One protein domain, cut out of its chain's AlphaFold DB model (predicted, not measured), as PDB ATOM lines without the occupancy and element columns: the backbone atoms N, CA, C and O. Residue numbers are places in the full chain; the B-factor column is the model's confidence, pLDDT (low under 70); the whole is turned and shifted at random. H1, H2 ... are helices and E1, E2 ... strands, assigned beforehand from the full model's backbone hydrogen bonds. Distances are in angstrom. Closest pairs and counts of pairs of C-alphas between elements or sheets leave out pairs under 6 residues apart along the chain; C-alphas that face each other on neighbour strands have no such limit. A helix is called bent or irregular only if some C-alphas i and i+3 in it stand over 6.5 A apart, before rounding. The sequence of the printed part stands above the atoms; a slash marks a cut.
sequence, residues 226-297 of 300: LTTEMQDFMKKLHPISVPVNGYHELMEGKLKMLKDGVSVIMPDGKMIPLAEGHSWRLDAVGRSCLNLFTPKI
ATOM      1  N   LEU A 226      22.784   3.921  38.597       56.62
ATOM      2  CA  LEU A 226      23.478   2.759  39.158       56.62
ATOM      3  C   LEU A 226      24.999   2.995  39.143       56.62
ATOM      4  O   LEU A 226      25.690   2.464  38.274       56.62
ATOM      5  N   THR A 227      25.515   3.806  40.068       63.16
ATOM      6  CA  THR A 227      26.943   4.055  40.234       63.16
ATOM      7  C   THR A 227      27.635   2.733  40.544       63.16
ATOM      8  O   THR A 227      27.045   1.803  41.107       63.16
ATOM      9  N   THR A 228      28.905   2.629  40.163       57.53
ATOM     10  CA  THR A 228      29.739   1.454  40.442       57.53
ATOM     11  C   THR A 228      29.736   1.105  41.933       57.53
ATOM     12  O   THR A 228      29.665  -0.069  42.274       57.53
ATOM     13  N   GLU A 229      29.677   2.103  42.819       57.28
ATOM     14  CA  GLU A 229      29.557   1.918  44.271       57.28
ATOM     15  C   GLU A 229      28.252   1.230  44.686       57.28
ATOM     16  O   GLU A 229      28.285   0.300  45.494       57.28
ATOM     17  N   MET A 230      27.109   1.613  44.104       59.44
ATOM     18  CA  MET A 230      25.841   0.926  44.361       59.44
ATOM     19  C   MET A 230      25.878  -0.509  43.827       59.44
ATOM     20  O   MET A 230      25.426  -1.428  44.506       59.44
ATOM     21  N   GLN A 231      26.442  -0.734  42.637       59.78
ATOM     22  CA  GLN A 231      26.581  -2.083  42.081       59.78
ATOM     23  C   GLN A 231      27.510  -2.961  42.925       59.78
ATOM     24  O   GLN A 231      27.187  -4.120  43.182       59.78
ATOM     25  N   ASP A 232      28.640  -2.432  43.385       60.69
ATOM     26  CA  ASP A 232      29.596  -3.159  44.219       60.69
ATOM     27  C   ASP A 232      29.050  -3.421  45.622       60.69
ATOM     28  O   ASP A 232      29.298  -4.484  46.189       60.69
ATOM     29  N   PHE A 233      28.229  -2.519  46.161       61.19
ATOM     30  CA  PHE A 233      27.492  -2.779  47.391       61.19
ATOM     31  C   PHE A 233      26.403  -3.843  47.201       61.19
ATOM     32  O   PHE A 233      26.341  -4.802  47.969       61.19
ATOM     33  N   MET A 234      25.583  -3.742  46.152       61.06
ATOM     34  CA  MET A 234      24.564  -4.750  45.836       61.06
ATOM     35  C   MET A 234      25.184  -6.139  45.617       61.06
ATOM     36  O   MET A 234      24.559  -7.140  45.951       61.06
ATOM     37  N   LYS A 235      26.432  -6.221  45.129       59.00
ATOM     38  CA  LYS A 235      27.207  -7.477  45.066       59.00
ATOM     39  C   LYS A 235      27.624  -8.007  46.450       59.00
ATOM     40  O   LYS A 235      27.753  -9.219  46.604       59.00
ATOM     41  N   LYS A 236      27.842  -7.139  47.448       59.72
ATOM     42  CA  LYS A 236      28.148  -7.516  48.850       59.72
ATOM     43  C   LYS A 236      26.904  -7.971  49.625       59.72
ATOM     44  O   LYS A 236      27.012  -8.728  50.602       59.72
ATOM     45  N   LEU A 237      25.717  -7.538  49.200       59.81
ATOM     46  CA  LEU A 237      24.457  -8.087  49.689       59.81
ATOM     47  C   LEU A 237      24.289  -9.519  49.158       59.81
ATOM     48  O   LEU A 237      23.868  -9.752  48.028       59.81
ATOM     49  N   HIS A 238      24.657 -10.500  49.985       57.75
ATOM     50  CA  HIS A 238      24.312 -11.903  49.747       57.75
ATOM     51  C   HIS A 238      22.793 -12.083  49.595       57.75
ATOM     52  O   HIS A 238      22.034 -11.269  50.129       57.75
ATOM     53  N   PRO A 239      22.351 -13.147  48.898       62.88
ATOM     54  CA  PRO A 239      20.950 -13.538  48.894       62.88
ATOM     55  C   PRO A 239      20.403 -13.618  50.325       62.88
ATOM     56  O   PRO A 239      21.095 -14.074  51.236       62.88
ATOM     57  N   ILE A 240      19.176 -13.147  50.519       64.62
ATOM     58  CA  ILE A 240      18.476 -13.172  51.804       64.62
ATOM     59  C   ILE A 240      17.548 -14.379  51.872       64.62
ATOM     60  O   ILE A 240      16.843 -14.672  50.914       64.62
ATOM     61  N   SER A 241      17.511 -15.078  52.999       64.00
ATOM     62  CA  SER A 241      16.606 -16.215  53.196       64.00
ATOM     63  C   SER A 241      15.209 -15.734  53.599       64.00
ATOM     64  O   SER A 241      14.991 -15.365  54.744       64.00
ATOM     65  N   VAL A 242      14.246 -15.735  52.682       63.03
ATOM     66  CA  VAL A 242      12.898 -15.205  52.930       63.03
ATOM     67  C   VAL A 242      11.909 -16.320  53.287       63.03
ATOM     68  O   VAL A 242      11.784 -17.280  52.519       63.03
ATOM     69  N   PRO A 243      11.150 -16.194  54.395       61.12
ATOM     70  CA  PRO A 243       9.969 -17.014  54.641       61.12
ATOM     71  C   PRO A 243       8.799 -16.505  53.786       61.12
ATOM     72  O   PRO A 243       8.359 -15.363  53.931       61.12
ATOM     73  N   VAL A 244       8.289 -17.340  52.878       61.31
ATOM     74  CA  VAL A 244       7.191 -16.978  51.967       61.31
ATOM     75  C   VAL A 244       6.007 -17.913  52.176       61.31
ATOM     76  O   VAL A 244       6.153 -19.132  52.127       61.31
ATOM     77  N   ASN A 245       4.810 -17.341  52.342       57.91
ATOM     78  CA  ASN A 245       3.567 -18.111  52.393       57.91
ATOM     79  C   ASN A 245       3.425 -18.989  51.138       57.91
ATOM     80  O   ASN A 245       3.422 -18.479  50.016       57.91
ATOM     81  N   GLY A 246       3.294 -20.303  51.339       57.41
ATOM     82  CA  GLY A 246       3.187 -21.300  50.268       57.41
ATOM     83  C   GLY A 246       4.473 -22.078  49.968       57.41
ATOM     84  O   GLY A 246       4.425 -23.000  49.161       57.41
ATOM     85  N   TYR A 247       5.590 -21.758  50.627       55.19
ATOM     86  CA  TYR A 247       6.816 -22.559  50.599       55.19
ATOM     87  C   TYR A 247       7.044 -23.190  51.975       55.19
ATOM     88  O   TYR A 247       6.875 -22.533  52.999       55.19
ATOM     89  N   HIS A 248       7.408 -24.474  52.002       51.72
ATOM     90  CA  HIS A 248       7.688 -25.205  53.247       51.72
ATOM     91  C   HIS A 248       9.092 -24.920  53.816       51.72
ATOM     92  O   HIS A 248       9.410 -25.384  54.906       51.72
ATOM     93  N   GLU A 249       9.919 -24.156  53.093       62.06
ATOM     94  CA  GLU A 249      11.320 -23.866  53.415       62.06
ATOM     95  C   GLU A 249      11.656 -22.390  53.133       62.06
ATOM     96  O   GLU A 249      10.961 -21.710  52.371       62.06
ATOM     97  N   LEU A 250      12.733 -21.890  53.751       64.00
ATOM     98  CA  LEU A 250      13.287 -20.564  53.461       64.00
ATOM     99  C   LEU A 250      13.869 -20.536  52.045       64.00
ATOM    100  O   LEU A 250      14.644 -21.412  51.673       64.00
ATOM    101  N   MET A 251      13.552 -19.494  51.279       67.88
ATOM    102  CA  MET A 251      14.004 -19.353  49.892       67.88
ATOM    103  C   MET A 251      14.969 -18.175  49.746       67.88
ATOM    104  O   MET A 251      14.737 -17.107  50.308       67.88
ATOM    105  N   GLU A 252      16.037 -18.337  48.965       74.50
ATOM    106  CA  GLU A 252      17.001 -17.260  48.706       74.50
ATOM    107  C   GLU A 252      16.426 -16.186  47.771       74.50
ATOM    108  O   GLU A 252      16.210 -16.419  46.589       74.50
ATOM    109  N   GLY A 253      16.214 -14.976  48.272       74.62
ATOM    110  CA  GLY A 253      15.796 -13.813  47.502       74.62
ATOM    111  C   GLY A 253      16.928 -12.806  47.284       74.62
ATOM    112  O   GLY A 253      17.871 -12.718  48.067       74.62
ATOM    113  N   LYS A 254      16.839 -12.000  46.224       77.38
ATOM    114  CA  LYS A 254      17.762 -10.882  45.959       77.38
ATOM    115  C   LYS A 254      17.026  -9.556  46.017       77.38
ATOM    116  O   LYS A 254      15.964  -9.412  45.416       77.38
ATOM    117  N   LEU A 255      17.604  -8.573  46.700       77.88
ATOM    118  CA  LEU A 255      17.042  -7.228  46.743       77.88
ATOM    119  C   LEU A 255      17.093  -6.589  45.347       77.88
ATOM    120  O   LEU A 255      18.086  -6.695  44.625       77.88
ATOM    121  N   LYS A 256      16.012  -5.914  44.976       79.62
ATOM    122  CA  LYS A 256      15.881  -5.139  43.750       79.62
ATOM    123  C   LYS A 256      15.407  -3.743  44.102       79.62
ATOM    124  O   LYS A 256      14.300  -3.562  44.606       79.62
ATOM    125  N   MET A 257      16.244  -2.773  43.769       77.31
ATOM    126  CA  MET A 257      15.885  -1.363  43.810       77.31
ATOM    127  C   MET A 257      15.062  -1.031  42.565       77.31
ATOM    128  O   MET A 257      15.482  -1.307  41.439       77.31
ATOM    129  N   LEU A 258      13.871  -0.485  42.776       76.56
ATOM    130  CA  LEU A 258      12.993   0.039  41.737       76.56
ATOM    131  C   LEU A 258      12.978   1.566  41.834       76.56
ATOM    132  O   LEU A 258      13.359   2.128  42.858       76.56
ATOM    133  N   LYS A 259      12.516   2.230  40.771       71.44
ATOM    134  CA  LYS A 259      12.431   3.696  40.718       71.44
ATOM    135  C   LYS A 259      11.658   4.270  41.914       71.44
ATOM    136  O   LYS A 259      12.150   5.182  42.561       71.44
ATOM    137  N   ASP A 260      10.519   3.657  42.232       74.69
ATOM    138  CA  ASP A 260       9.609   4.106  43.291       74.69
ATOM    139  C   ASP A 260       9.392   3.010  44.351       74.69
ATOM    140  O   ASP A 260       8.343   2.942  44.983       74.69
ATOM    141  N   GLY A 261      10.344   2.087  44.534       79.62
ATOM    142  CA  GLY A 261      10.121   0.950  45.428       79.62
ATOM    143  C   GLY A 261      11.337   0.077  45.707       79.62
ATOM    144  O   GLY A 261      12.403   0.240  45.121       79.62
ATOM    145  N   VAL A 262      11.182  -0.851  46.646       82.12
ATOM    146  CA  VAL A 262      12.134  -1.940  46.901       82.12
ATOM    147  C   VAL A 262      11.368  -3.246  46.922       82.12
ATOM    148  O   VAL A 262      10.323  -3.339  47.565       82.12
ATOM    149  N   SER A 263      11.908  -4.263  46.258       85.94
ATOM    150  CA  SER A 263      11.335  -5.607  46.251       85.94
ATOM    151  C   SER A 263      12.408  -6.667  46.445       85.94
ATOM    152  O   SER A 263      13.579  -6.445  46.146       85.94
ATOM    153  N   VAL A 264      12.002  -7.854  46.881       82.75
ATOM    154  CA  VAL A 264      12.829  -9.061  46.819       82.75
ATOM    155  C   VAL A 264      12.429  -9.868  45.592       82.75
ATOM    156  O   VAL A 264      11.253 -10.178  45.419       82.75
ATOM    157  N   ILE A 265      13.392 -10.207  44.738       85.12
ATOM    158  CA  ILE A 265      13.215 -11.166  43.645       85.12
ATOM    159  C   ILE A 265      13.534 -12.557  44.181       85.12
ATOM    160  O   ILE A 265      14.661 -12.811  44.607       85.12
ATOM    161  N   MET A 266      12.558 -13.449  44.131       83.50
ATOM    162  CA  MET A 266      12.695 -14.854  44.507       83.50
ATOM    163  C   MET A 266      13.353 -15.676  43.378       83.50
ATOM    164  O   MET A 266      13.394 -15.212  42.234       83.50
ATOM    165  N   PRO A 267      13.833 -16.911  43.635       79.50
ATOM    166  CA  PRO A 267      14.465 -17.749  42.610       79.50
ATOM    167  C   PRO A 267      13.538 -18.086  41.439       79.50
ATOM    168  O   PRO A 267      13.997 -18.258  40.315       79.50
ATOM    169  N   ASP A 268      12.229 -18.146  41.695       81.25
ATOM    170  CA  ASP A 268      11.190 -18.378  40.686       81.25
ATOM    171  C   ASP A 268      10.804 -17.104  39.904       81.25
ATOM    172  O   ASP A 268       9.893 -17.131  39.079       81.25
ATOM    173  N   GLY A 269      11.482 -15.983  40.164       81.44
ATOM    174  CA  GLY A 269      11.255 -14.694  39.516       81.44
ATOM    175  C   GLY A 269      10.117 -13.863  40.113       81.44
ATOM    176  O   GLY A 269       9.940 -12.716  39.694       81.44
ATOM    177  N   LYS A 270       9.363 -14.374  41.098       83.94
ATOM    178  CA  LYS A 270       8.331 -13.576  41.775       83.94
ATOM    179  C   LYS A 270       8.961 -12.421  42.540       83.94
ATOM    180  O   LYS A 270      10.012 -12.565  43.162       83.94
ATOM    181  N   MET A 271       8.290 -11.273  42.516       87.06
ATOM    182  CA  MET A 271       8.707 -10.087  43.257       87.06
ATOM    183  C   MET A 271       7.824  -9.900  44.486       87.06
ATOM    184  O   MET A 271       6.604  -9.809  44.367       87.06
ATOM    185  N   ILE A 272       8.448  -9.811  45.656       83.44
ATOM    186  CA  ILE A 272       7.789  -9.474  46.917       83.44
ATOM    187  C   ILE A 272       8.072  -7.996  47.201       83.44
ATOM    188  O   ILE A 272       9.231  -7.664  47.458       83.44
ATOM    189  N   PRO A 273       7.072  -7.100  47.147       85.62
ATOM    190  CA  PRO A 273       7.280  -5.695  47.473       85.62
ATOM    191  C   PRO A 273       7.596  -5.538  48.964       85.62
ATOM    192  O   PRO A 273       6.906  -6.108  49.813       85.62
ATOM    193  N   LEU A 274       8.648  -4.775  49.261       83.69
ATOM    194  CA  LEU A 274       9.057  -4.368  50.608       83.69
ATOM    195  C   LEU A 274       8.750  -2.895  50.879       83.69
ATOM    196  O   LEU A 274       8.426  -2.551  52.009       83.69
ATOM    197  N   ALA A 275       8.850  -2.038  49.865       85.06
ATOM    198  CA  ALA A 275       8.501  -0.630  49.977       85.06
ATOM    199  C   ALA A 275       7.969  -0.086  48.652       85.06
ATOM    200  O   ALA A 275       8.498  -0.429  47.591       85.06
ATOM    201  N   GLU A 276       6.983   0.799  48.730       84.56
ATOM    202  CA  GLU A 276       6.447   1.577  47.613       84.56
ATOM    203  C   GLU A 276       6.419   3.055  48.026       84.56
ATOM    204  O   GLU A 276       5.738   3.441  48.977       84.56
ATOM    205  N   GLY A 277       7.245   3.872  47.373       82.31
ATOM    206  CA  GLY A 277       7.587   5.216  47.833       82.31
ATOM    207  C   GLY A 277       8.136   5.193  49.264       82.31
ATOM    208  O   GLY A 277       9.145   4.532  49.544       82.31
ATOM    209  N   HIS A 278       7.432   5.898  50.152       79.12
ATOM    210  CA  HIS A 278       7.694   5.988  51.593       79.12
ATOM    211  C   HIS A 278       6.859   4.999  52.425       79.12
ATOM    212  O   HIS A 278       6.939   4.991  53.647       79.12
ATOM    213  N   SER A 279       6.048   4.147  51.792       82.75
ATOM    214  CA  SER A 279       5.262   3.127  52.488       82.75
ATOM    215  C   SER A 279       6.050   1.827  52.580       82.75
ATOM    216  O   SER A 279       6.373   1.213  51.559       82.75
ATOM    217  N   TRP A 280       6.359   1.399  53.804       84.69
ATOM    218  CA  TRP A 280       7.114   0.176  54.067       84.69
ATOM    219  C   TRP A 280       6.200  -0.965  54.499       84.69
ATOM    220  O   TRP A 280       5.335  -0.827  55.365       84.69
ATOM    221  N   ARG A 281       6.433  -2.143  53.923       84.25
ATOM    222  CA  ARG A 281       5.775  -3.380  54.322       84.25
ATOM    223  C   ARG A 281       6.425  -3.884  55.607       84.25
ATOM    224  O   ARG A 281       7.462  -4.535  55.572       84.25
ATOM    225  N   LEU A 282       5.786  -3.599  56.736       80.44
ATOM    226  CA  LEU A 282       6.217  -4.038  58.067       80.44
ATOM    227  C   LEU A 282       5.336  -5.168  58.626       80.44
ATOM    228  O   LEU A 282       5.207  -5.317  59.842       80.44
ATOM    229  N   ASP A 283       4.716  -5.968  57.754       79.50
ATOM    230  CA  ASP A 283       4.068  -7.219  58.155       79.50
ATOM    231  C   ASP A 283       5.116  -8.311  58.452       79.50
ATOM    232  O   ASP A 283       6.321  -8.096  58.305       79.50
ATOM    233  N   ALA A 284       4.679  -9.501  58.879       70.94
ATOM    234  CA  ALA A 284       5.590 -10.585  59.259       70.94
ATOM    235  C   ALA A 284       6.591 -10.961  58.147       70.94
ATOM    236  O   ALA A 284       7.743 -11.288  58.436       70.94
ATOM    237  N   VAL A 285       6.181 -10.877  56.876       73.00
ATOM    238  CA  VAL A 285       7.045 -11.183  55.727       73.00
ATOM    239  C   VAL A 285       8.045 -10.053  55.506       73.00
ATOM    240  O   VAL A 285       9.247 -10.297  55.422       73.00
ATOM    241  N   GLY A 286       7.564  -8.810  55.450       75.06
ATOM    242  CA  GLY A 286       8.406  -7.641  55.237       75.06
ATOM    243  C   GLY A 286       9.437  -7.439  56.350       75.06
ATOM    244  O   GLY A 286      10.624  -7.320  56.055       75.06
ATOM    245  N   ARG A 287       9.030  -7.533  57.625       73.44
ATOM    246  CA  ARG A 287       9.948  -7.460  58.782       73.44
ATOM    247  C   ARG A 287      11.017  -8.545  58.753       73.44
ATOM    248  O   ARG A 287      12.182  -8.257  59.014       73.44
ATOM    249  N   SER A 288      10.647  -9.777  58.400       69.19
ATOM    250  CA  SER A 288      11.610 -10.880  58.294       69.19
ATOM    251  C   SER A 288      12.676 -10.598  57.233       69.19
ATOM    252  O   SER A 288      13.856 -10.831  57.479       69.19
ATOM    253  N   CYS A 289      12.284 -10.036  56.085       69.75
ATOM    254  CA  CYS A 289      13.232  -9.598  55.060       69.75
ATOM    255  C   CYS A 289      14.150  -8.481  55.571       69.75
ATOM    256  O   CYS A 289      15.361  -8.565  55.383       69.75
ATOM    257  N   LEU A 290      13.592  -7.454  56.224       71.50
ATOM    258  CA  LEU A 290      14.349  -6.299  56.726       71.50
ATOM    259  C   LEU A 290      15.391  -6.711  57.779       71.50
ATOM    260  O   LEU A 290      16.559  -6.339  57.663       71.50
ATOM    261  N   ASN A 291      15.014  -7.569  58.730       65.44
ATOM    262  CA  ASN A 291      15.897  -8.039  59.803       65.44
ATOM    263  C   ASN A 291      17.127  -8.824  59.309       65.44
ATOM    264  O   ASN A 291      18.144  -8.880  60.003       65.44
ATOM    265  N   LEU A 292      17.068  -9.411  58.111       65.12
ATOM    266  CA  LEU A 292      18.197 -10.127  57.507       65.12
ATOM    267  C   LEU A 292      19.222  -9.196  56.846       65.12
ATOM    268  O   LEU A 292      20.364  -9.603  56.634       65.12
ATOM    269  N   PHE A 293      18.854  -7.949  56.545       61.81
ATOM    270  CA  PHE A 293      19.792  -6.950  56.017       61.81
ATOM    271  C   PHE A 293      20.594  -6.257  57.124       61.81
ATOM    272  O   PHE A 293      21.716  -5.801  56.891       61.81
ATOM    273  N   THR A 294      20.050  -6.222  58.339       56.34
ATOM    274  CA  THR A 294      20.588  -5.504  59.498       56.34
ATOM    275  C   THR A 294      22.037  -5.823  59.875       56.34
ATOM    276  O   THR A 294      22.795  -4.873  60.096       56.34
ATOM    277  N   PRO A 295      22.482  -7.099  59.945       48.56
ATOM    278  CA  PRO A 295      23.805  -7.428  60.483       48.56
ATOM    279  C   PRO A 295      24.971  -6.831  59.682       48.56
ATOM    280  O   PRO A 295      26.095  -6.828  60.161       48.56
ATOM    281  N   LYS A 296      24.722  -6.349  58.458       49.88
ATOM    282  CA  LYS A 296      25.750  -5.813  57.556       49.88
ATOM    283  C   LYS A 296      25.789  -4.287  57.483       49.88
ATOM    284  O   LYS A 296      26.717  -3.753  56.885       49.88
ATOM    285  N   ILE A 297      24.782  -3.602  58.029       48.72
ATOM    286  CA  ILE A 297      24.619  -2.142  57.913       48.72
ATOM    287  C   ILE A 297      24.825  -1.459  59.273       48.72
ATOM    288  O   ILE A 297      25.346  -0.353  59.315       48.72
TER     289      ILE A 297
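What this domain is: This is residues 226 to 297 of the 300 residues of an uncharacterized protein of Prevotella multisaccharivorax DSM 17128 (UniProt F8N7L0). A four-stranded sheet, E1 to E4, curls like part of a barrel, and helix H2 packs on one face of it, closest to the edge strands E1 and E4. Residues 227 to 233, of which 228 to 233 belong to H1, stick out from this body. The printed part has 72 residues, with two named helices and four named strands in the order H1, E1, E2, E3, E4, H2; the sheet's order is E1, E2, E3, E4, all antiparallel, and the class is mixed, helices and strands. The whole is compact, with a radius of gyration of the C-alphas of 12.2 A, and its outline is only just elongated, with spans of 37 by 25 by 24 A.

How they stand to each other: Start at H1, residues 228 to 236, which is not on the sheet, but only just, with 4 pairs of C-alphas within 10 A. Next come E1, residues 240 to 242, and E2, residues 251 to 258, a hairpin; look for N 240 and O 253, 2.8 A apart. The closest C-alphas of H1 and E2 are those of Met 234 and Leu 255, 8.0 A apart. E2 pairs in a staggered way, with E1 over residues 251 to 253 and with E3, residues 261 to 265, over residues 254 to 258. E2 and E3 are a hairpin, with N 256 and O 263 2.8 A apart. E3 and E4, residues 271 to 276, are a hairpin too, with N 264 and O 272 2.8 A apart. The four strands form a meander, each the antiparallel neighbour of the one before, in a strongly twisted sheet. H2, residues 284 to 296, is on one face of this sheet, giving two layers; its closest C-alphas to E1 are those of Cys 289 and Val 242, 6.0 A apart, and to E4 those of Gly 286 and Leu 274, 5.7 A apart. H1 and H2 are apart. In H1 every O i to N i+4 pair is within hydrogen-bond range; in H2 4 of 9 are, beside 6 of 10 O i to N i+3 pairs.

Where its parts are: Find C-alpha 228 at (29.739, 1.454, 40.442); from there H1 runs 12.4 A to C-alpha 236. E1 is 6.0 A long, and E2 runs 21.1 A from C-alpha 251 at (14.004, -19.353, 49.892). E3 measures 12.6 A and E4 12.7 A. H2 runs 20.8 A to C-alpha 296 at (25.750, -5.813, 57.556); it is irregular, but only just, with C-alphas 292 and 295 6.9 A apart.

The domain as a whole: The two C-alphas farthest apart are those of Thr 227 and His 248, 37.4 A. The printed part has no cut and no long link. Its mean pLDDT is 70.2; look for values under 70 at residues 226 to 251, 288 to 289 and 291 to 297.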